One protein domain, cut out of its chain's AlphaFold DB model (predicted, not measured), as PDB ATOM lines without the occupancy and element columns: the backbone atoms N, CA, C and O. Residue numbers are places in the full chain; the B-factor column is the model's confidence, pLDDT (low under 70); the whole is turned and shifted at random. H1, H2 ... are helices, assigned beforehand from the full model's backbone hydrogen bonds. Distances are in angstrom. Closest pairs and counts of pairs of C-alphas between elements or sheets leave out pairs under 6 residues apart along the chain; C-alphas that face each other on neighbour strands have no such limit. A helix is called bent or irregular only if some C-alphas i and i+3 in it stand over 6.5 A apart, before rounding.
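AT A GLANCE: This is residues 11 to 68 of the 274 residues of an uncharacterized protein of Mucor ambiguus (UniProt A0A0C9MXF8). What is the picture? Two helices run the same way, loosely side by side; residues 11 to 20 of H1 stick out, and the link folds back, its residues 38 to 39 paired in parallel with residues 66 to 67. What makes it up? The 58 printed residues hold H1, then H2, and no named strand: all helix, only just compact, close to loose, radius of gyration of the C-alphas 11.9 A, spans 38 by 22 by 18 A.

IN THESE COORDINATES: Where is H1? Residues 11 to 33, 29.7 A long, from C-alpha 11 at (132.586, 155.242, 182.735), with a kink of 48 degrees near residue 20. And H2? Residues 45 to 61, 24.0 A long, to C-alpha 61 at (165.146, 142.215, 173.276); it is irregular, C-alphas 54 and 57 being 7.6 A apart.

HOW THE PARTS SIT: Do they touch? H1 and H2 are close but not clearly touching; their closest C-alphas, of Phe 32 and Ala 59, are 7.5 A apart. How do they run? The same way, at a shallow tilt of 28 degrees. Their backbones? O i to N i+4 pairs within hydrogen-bond range number 14 of 19 in H1, 11 of 13 in H2.

THE WHOLE: How large, and is it cut? The farthest C-alphas, of Ala 11 and Lys 63, are 37.8 A apart; the printed part has no cut, and the link H1 to H2 is long. Where is confidence low? In residues 11 to 27, under 70.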
ATOM      1  N   ALA A  11     131.974 155.525 184.038       26.08
ATOM      2  CA  ALA A  11     132.586 155.242 182.735       26.08
ATOM      3  C   ALA A  11     133.293 156.459 182.107       26.08
ATOM      4  O   ALA A  11     134.278 156.306 181.388       26.08
ATOM      5  N   PHE A  12     132.844 157.677 182.423       26.91
ATOM      6  CA  PHE A  12     133.447 158.908 181.897       26.91
ATOM      7  C   PHE A  12     134.760 159.288 182.611       26.91
ATOM      8  O   PHE A  12     135.634 159.923 182.025       26.91
ATOM      9  N   TRP A  13     134.948 158.830 183.851       32.06
ATOM     10  CA  TRP A  13     136.108 159.176 184.684       32.06
ATOM     11  C   TRP A  13     137.294 158.235 184.494       32.06
ATOM     12  O   TRP A  13     138.445 158.667 184.577       32.06
ATOM     13  N   LEU A  14     137.033 156.986 184.092       30.25
ATOM     14  CA  LEU A  14     138.067 156.163 183.476       30.25
ATOM     15  C   LEU A  14     138.581 156.806 182.183       30.25
ATOM     16  O   LEU A  14     139.763 156.694 181.919       30.25
ATOM     17  N   ALA A  15     137.766 157.524 181.404       28.50
ATOM     18  CA  ALA A  15     138.175 158.024 180.087       28.50
ATOM     19  C   ALA A  15     139.236 159.143 180.132       28.50
ATOM     20  O   ALA A  15     140.089 159.194 179.245       28.50
ATOM     21  N   GLN A  16     139.246 160.003 181.159       30.28
ATOM     22  CA  GLN A  16     140.253 161.069 181.303       30.28
ATOM     23  C   GLN A  16     141.534 160.582 182.006       30.28
ATOM     24  O   GLN A  16     142.635 161.000 181.647       30.28
ATOM     25  N   TRP A  17     141.401 159.614 182.920       35.53
ATOM     26  CA  TRP A  17     142.509 158.883 183.553       35.53
ATOM     27  C   TRP A  17     143.211 157.930 182.571       35.53
ATOM     28  O   TRP A  17     144.440 157.866 182.498       35.53
ATOM     29  N   VAL A  18     142.422 157.277 181.712       35.78
ATOM     30  CA  VAL A  18     142.875 156.625 180.486       35.78
ATOM     31  C   VAL A  18     143.511 157.674 179.589       35.78
ATOM     32  O   VAL A  18     144.562 157.386 179.085       35.78
ATOM     33  N   ARG A  19     143.043 158.914 179.436       34.03
ATOM     34  CA  ARG A  19     143.638 159.856 178.460       34.03
ATOM     35  C   ARG A  19     145.112 160.230 178.675       34.03
ATOM     36  O   ARG A  19     145.790 160.445 177.678       34.03
ATOM     37  N   LEU A  20     145.635 160.290 179.906       41.09
ATOM     38  CA  LEU A  20     147.063 160.580 180.172       41.09
ATOM     39  C   LEU A  20     147.936 159.312 180.194       41.09
ATOM     40  O   LEU A  20     148.997 159.276 179.572       41.09
ATOM     41  N   LYS A  21     147.457 158.215 180.802       46.31
ATOM     42  CA  LYS A  21     148.160 156.918 180.731       46.31
ATOM     43  C   LYS A  21     148.043 156.259 179.356       46.31
ATOM     44  O   LYS A  21     148.988 155.613 178.918       46.31
ATOM     45  N   SER A  22     146.930 156.436 178.656       42.16
ATOM     46  CA  SER A  22     146.696 155.973 177.284       42.16
ATOM     47  C   SER A  22     147.420 156.824 176.275       42.16
ATOM     48  O   SER A  22     147.832 156.248 175.286       42.16
ATOM     49  N   THR A  23     147.660 158.121 176.503       47.69
ATOM     50  CA  THR A  23     148.544 158.872 175.601       47.69
ATOM     51  C   THR A  23     149.985 158.403 175.750       47.69
ATOM     52  O   THR A  23     150.622 158.095 174.750       47.69
ATOM     53  N   ALA A  24     150.494 158.205 176.965       51.28
ATOM     54  CA  ALA A  24     151.845 157.672 177.135       51.28
ATOM     55  C   ALA A  24     151.984 156.207 176.640       51.28
ATOM     56  O   ALA A  24     152.932 155.901 175.915       51.28
ATOM     57  N   HIS A  25     150.994 155.330 176.877       55.22
ATOM     58  CA  HIS A  25     150.915 154.011 176.213       55.22
ATOM     59  C   HIS A  25     150.760 154.136 174.685       55.22
ATOM     60  O   HIS A  25     151.312 153.322 173.942       55.22
ATOM     61  N   SER A  26     150.050 155.162 174.198       59.88
ATOM     62  CA  SER A  26     149.858 155.415 172.764       59.88
ATOM     63  C   SER A  26     151.137 155.847 172.070       59.88
ATOM     64  O   SER A  26     151.226 155.657 170.865       59.88
ATOM     65  N   TRP A  27     152.123 156.378 172.799       62.84
ATOM     66  CA  TRP A  27     153.447 156.699 172.261       62.84
ATOM     67  C   TRP A  27     154.444 155.550 172.445       62.84
ATOM     68  O   TRP A  27     155.301 155.351 171.582       62.84
ATOM     69  N   LEU A  28     154.300 154.740 173.502       75.19
ATOM     70  CA  LEU A  28     155.131 153.549 173.696       75.19
ATOM     71  C   LEU A  28     154.914 152.514 172.596       75.19
ATOM     72  O   LEU A  28     155.879 152.039 172.003       75.19
ATOM     73  N   ASN A  29     153.661 152.177 172.291       77.00
ATOM     74  CA  ASN A  29     153.361 151.136 171.309       77.00
ATOM     75  C   ASN A  29     153.988 151.433 169.927       77.00
ATOM     76  O   ASN A  29     154.698 150.573 169.405       77.00
ATOM     77  N   PRO A  30     153.844 152.642 169.349       80.62
ATOM     78  CA  PRO A  30     154.551 153.027 168.130       80.62
ATOM     79  C   PRO A  30     156.074 152.993 168.256       80.62
ATOM     80  O   PRO A  30     156.734 152.553 167.315       80.62
ATOM     81  N   ALA A  31     156.642 153.425 169.389       80.31
ATOM     82  CA  ALA A  31     158.087 153.359 169.610       80.31
ATOM     83  C   ALA A  31     158.581 151.908 169.552       80.31
ATOM     84  O   ALA A  31     159.564 151.616 168.875       80.31
ATOM     85  N   PHE A  32     157.853 150.977 170.169       83.56
ATOM     86  CA  PHE A  32     158.148 149.545 170.133       83.56
ATOM     87  C   PHE A  32     157.990 148.920 168.751       83.56
ATOM     88  O   PHE A  32     158.846 148.135 168.340       83.56
ATOM     89  N   VAL A  33     156.949 149.306 168.008       81.50
ATOM     90  CA  VAL A  33     156.755 148.887 166.610       81.50
ATOM     91  C   VAL A  33     157.923 149.352 165.739       81.50
ATOM     92  O   VAL A  33     158.442 148.580 164.935       81.50
ATOM     93  N   LYS A  34     158.382 150.594 165.926       87.06
ATOM     94  CA  LYS A  34     159.486 151.193 165.160       87.06
ATOM     95  C   LYS A  34     160.878 150.923 165.743       87.06
ATOM     96  O   LYS A  34     161.865 151.386 165.179       87.06
ATOM     97  N   LYS A  35     160.972 150.186 166.855       89.38
ATOM     98  CA  LYS A  35     162.212 149.930 167.613       89.38
ATOM     99  C   LYS A  35     163.001 151.205 167.950       89.38
ATOM    100  O   LYS A  35     164.225 151.231 167.878       89.38
ATOM    101  N   THR A  36     162.299 152.277 168.301       88.69
ATOM    102  CA  THR A  36     162.885 153.590 168.603       88.69
ATOM    103  C   THR A  36     163.042 153.787 170.110       88.69
ATOM    104  O   THR A  36     162.210 153.326 170.885       88.69
ATOM    105  N   HIS A  37     164.093 154.484 170.547       89.88
ATOM    106  CA  HIS A  37     164.230 154.866 171.956       89.88
ATOM    107  C   HIS A  37     163.040 155.726 172.414       89.88
ATOM    108  O   HIS A  37     162.503 156.517 171.641       89.88
ATOM    109  N   TYR A  38     162.637 155.565 173.672       87.12
ATOM    110  CA  TYR A  38     161.531 156.295 174.281       87.12
ATOM    111  C   TYR A  38     162.048 157.189 175.406       87.12
ATOM    112  O   TYR A  38     162.856 156.749 176.225       87.12
ATOM    113  N   LEU A  39     161.548 158.421 175.458       85.69
ATOM    114  CA  LEU A  39     161.798 159.357 176.546       85.69
ATOM    115  C   LEU A  39     160.487 160.010 176.985       85.69
ATOM    116  O   LEU A  39     159.656 160.351 176.140       85.69
ATOM    117  N   ASP A  40     160.307 160.191 178.291       81.00
ATOM    118  CA  ASP A  40     159.179 160.933 178.857       81.00
ATOM    119  C   ASP A  40     159.613 161.871 179.985       81.00
ATOM    120  O   ASP A  40     160.689 161.733 180.561       81.00
ATOM    121  N   ALA A  41     158.751 162.835 180.301       75.62
ATOM    122  CA  ALA A  41     158.911 163.753 181.426       75.62
ATOM    123  C   ALA A  41     158.169 163.275 182.694       75.62
ATOM    124  O   ALA A  41     158.092 164.012 183.677       75.62
ATOM    125  N   CYS A  42     157.594 162.069 182.681       74.50
ATOM    126  CA  CYS A  42     156.708 161.564 183.724       74.50
ATOM    127  C   CYS A  42     157.522 160.926 184.858       74.50
ATOM    128  O   CYS A  42     158.061 159.829 184.717       74.50
ATOM    129  N   GLY A  43     157.579 161.612 186.003       70.81
ATOM    130  CA  GLY A  43     158.287 161.163 187.213       70.81
ATOM    131  C   GLY A  43     157.436 160.391 188.224       70.81
ATOM    132  O   GLY A  43     157.827 160.216 189.373       70.81
ATOM    133  N   GLU A  44     156.232 159.972 187.846       75.94
ATOM    134  CA  GLU A  44     155.297 159.314 188.758       75.94
ATOM    135  C   GLU A  44     155.735 157.869 189.040       75.94
ATOM    136  O   GLU A  44     155.765 157.027 188.142       75.94
ATOM    137  N   HIS A  45     156.005 157.538 190.306       77.25
ATOM    138  CA  HIS A  45     156.409 156.185 190.699       77.25
ATOM    139  C   HIS A  45     155.478 155.057 190.191       77.25
ATOM    140  O   HIS A  45     156.002 154.067 189.669       77.25
ATOM    141  N   PRO A  46     154.126 155.162 190.264       76.69
ATOM    142  CA  PRO A  46     153.244 154.143 189.684       76.69
ATOM    143  C   PRO A  46     153.452 153.946 188.178       76.69
ATOM    144  O   PRO A  46     153.424 152.818 187.683       76.69
ATOM    145  N   TRP A  47     153.656 155.044 187.443       78.19
ATOM    146  CA  TRP A  47     153.868 155.026 185.999       78.19
ATOM    147  C   TRP A  47     155.164 154.299 185.645       78.19
ATOM    148  O   TRP A  47     155.143 153.351 184.859       78.19
ATOM    149  N   ILE A  48     156.268 154.677 186.287       83.19
ATOM    150  CA  ILE A  48     157.585 154.076 186.050       83.19
ATOM    151  C   ILE A  48     157.559 152.584 186.399       83.19
ATOM    152  O   ILE A  48     158.025 151.755 185.617       83.19
ATOM    153  N   LYS A  49     156.931 152.212 187.523       83.62
ATOM    154  CA  LYS A  49     156.752 150.806 187.912       83.62
ATOM    155  C   LYS A  49     155.999 150.010 186.842       83.62
ATOM    156  O   LYS A  49     156.418 148.910 186.486       83.62
ATOM    157  N   ASN A  50     154.917 150.573 186.302       83.44
ATOM    158  CA  ASN A  50     154.136 149.950 185.234       83.44
ATOM    159  C   ASN A  50     154.937 149.817 183.926       83.44
ATOM    160  O   ASN A  50     154.837 148.800 183.241       83.44
ATOM    161  N   ILE A  51     155.753 150.819 183.587       86.88
ATOM    162  CA  ILE A  51     156.645 150.780 182.421       86.88
ATOM    163  C   ILE A  51     157.680 149.661 182.566       86.88
ATOM    164  O   ILE A  51     157.835 148.844 181.657       86.88
ATOM    165  N   ILE A  52     158.346 149.578 183.720       87.38
ATOM    166  CA  ILE A  52     159.336 148.533 184.004       87.38
ATOM    167  C   ILE A  52     158.685 147.150 183.901       87.38
ATOM    168  O   ILE A  52     159.195 146.291 183.183       87.38
ATOM    169  N   ALA A  53     157.542 146.946 184.560       87.31
ATOM    170  CA  ALA A  53     156.864 145.652 184.591       87.31
ATOM    171  C   ALA A  53     156.447 145.159 183.196       87.31
ATOM    172  O   ALA A  53     156.652 143.991 182.870       87.31
ATOM    173  N   ASN A  54     155.897 146.044 182.360       86.56
ATOM    174  CA  ASN A  54     155.312 145.642 181.080       86.56
ATOM    175  C   ASN A  54     156.303 145.673 179.907       86.56
ATOM    176  O   ASN A  54     156.170 144.877 178.980       86.56
ATOM    177  N   TYR A  55     157.301 146.564 179.926       88.75
ATOM    178  CA  TYR A  55     158.098 146.869 178.730       88.75
ATOM    179  C   TYR A  55     159.594 146.575 178.863       88.75
ATOM    180  O   TYR A  55     160.271 146.481 177.838       88.75
ATOM    181  N   HIS A  56     160.132 146.362 180.071       89.81
ATOM    182  CA  HIS A  56     161.573 146.149 180.273       89.81
ATOM    183  C   HIS A  56     162.130 144.987 179.430       89.81
ATOM    184  O   HIS A  56     163.105 145.144 178.691       89.81
ATOM    185  N   THR A  57     161.479 143.823 179.487       91.69
ATOM    186  CA  THR A  57     161.921 142.618 178.766       91.69
ATOM    187  C   THR A  57     161.889 142.815 177.251       91.69
ATOM    188  O   THR A  57     162.810 142.394 176.547       91.69
ATOM    189  N   GLN A  58     160.845 143.467 176.738       90.31
ATOM    190  CA  GLN A  58     160.709 143.727 175.307       90.31
ATOM    191  C   GLN A  58     161.727 144.772 174.836       90.31
ATOM    192  O   GLN A  58     162.347 144.580 173.790       90.31
ATOM    193  N   ALA A  59     161.958 145.834 175.617       90.88
ATOM    194  CA  ALA A  59     162.935 146.873 175.293       90.88
ATOM    195  C   ALA A  59     164.334 146.268 175.169       90.88
ATOM    196  O   ALA A  59     165.032 146.509 174.185       90.88
ATOM    197  N   ARG A  60     164.698 145.393 176.119       92.12
ATOM    198  CA  ARG A  60     165.980 144.682 176.121       92.12
ATOM    199  C   ARG A  60     166.155 143.809 174.881       92.12
ATOM    200  O   ARG A  60     167.201 143.875 174.243       92.12
ATOM    201  N   LYS A  61     165.130 143.033 174.505       93.75
ATOM    202  CA  LYS A  61     165.146 142.215 173.276       93.75
ATOM    203  C   LYS A  61     165.310 143.074 172.021       93.75
ATOM    204  O   LYS A  61     166.056 142.703 171.119       93.75
ATOM    205  N   ASN A  62     164.661 144.233 171.988       92.12
ATOM    206  CA  ASN A  62     164.706 145.156 170.857       92.12
ATOM    207  C   ASN A  62     165.931 146.087 170.853       92.12
ATOM    208  O   ASN A  62     166.058 146.879 169.924       92.12
ATOM    209  N   LYS A  63     166.822 146.008 171.856       93.50
ATOM    210  CA  LYS A  63     167.939 146.952 172.071       93.50
ATOM    211  C   LYS A  63     167.481 148.419 172.144       93.50
ATOM    212  O   LYS A  63     168.195 149.331 171.736       93.50
ATOM    213  N   MET A  64     166.280 148.639 172.666       92.38
ATOM    214  CA  MET A  64     165.712 149.963 172.889       92.38
ATOM    215  C   MET A  64     166.071 150.472 174.283       92.38
ATOM    216  O   MET A  64     166.293 149.696 175.211       92.38
ATOM    217  N   MET A  65     166.063 151.794 174.428       91.12
ATOM    218  CA  MET A  65     166.237 152.479 175.709       91.12
ATOM    219  C   MET A  65     164.935 153.191 176.040       91.12
ATOM    220  O   MET A  65     164.300 153.749 175.145       91.12
ATOM    221  N   ILE A  66     164.557 153.143 177.309       89.44
ATOM    222  CA  ILE A  66     163.415 153.856 177.869       89.44
ATOM    223  C   ILE A  66     163.984 154.735 178.976       89.44
ATOM    224  O   ILE A  66     164.608 154.210 179.899       89.44
ATOM    225  N   VAL A  67     163.811 156.049 178.856       88.00
ATOM    226  CA  VAL A  67     164.295 157.024 179.839       88.00
ATOM    227  C   VAL A  67     163.106 157.820 180.368       88.00
ATOM    228  O   VAL A  67     162.551 158.673 179.678       88.00
ATOM    229  N   ASN A  68     162.683 157.507 181.588       85.12
ATOM    230  CA  ASN A  68     161.614 158.229 182.275       85.12
ATOM    231  C   ASN A  68     162.167 159.456 183.012       85.12
ATOM    232  O   ASN A  68     163.376 159.579 183.196       85.12
TER     233      ASN A  68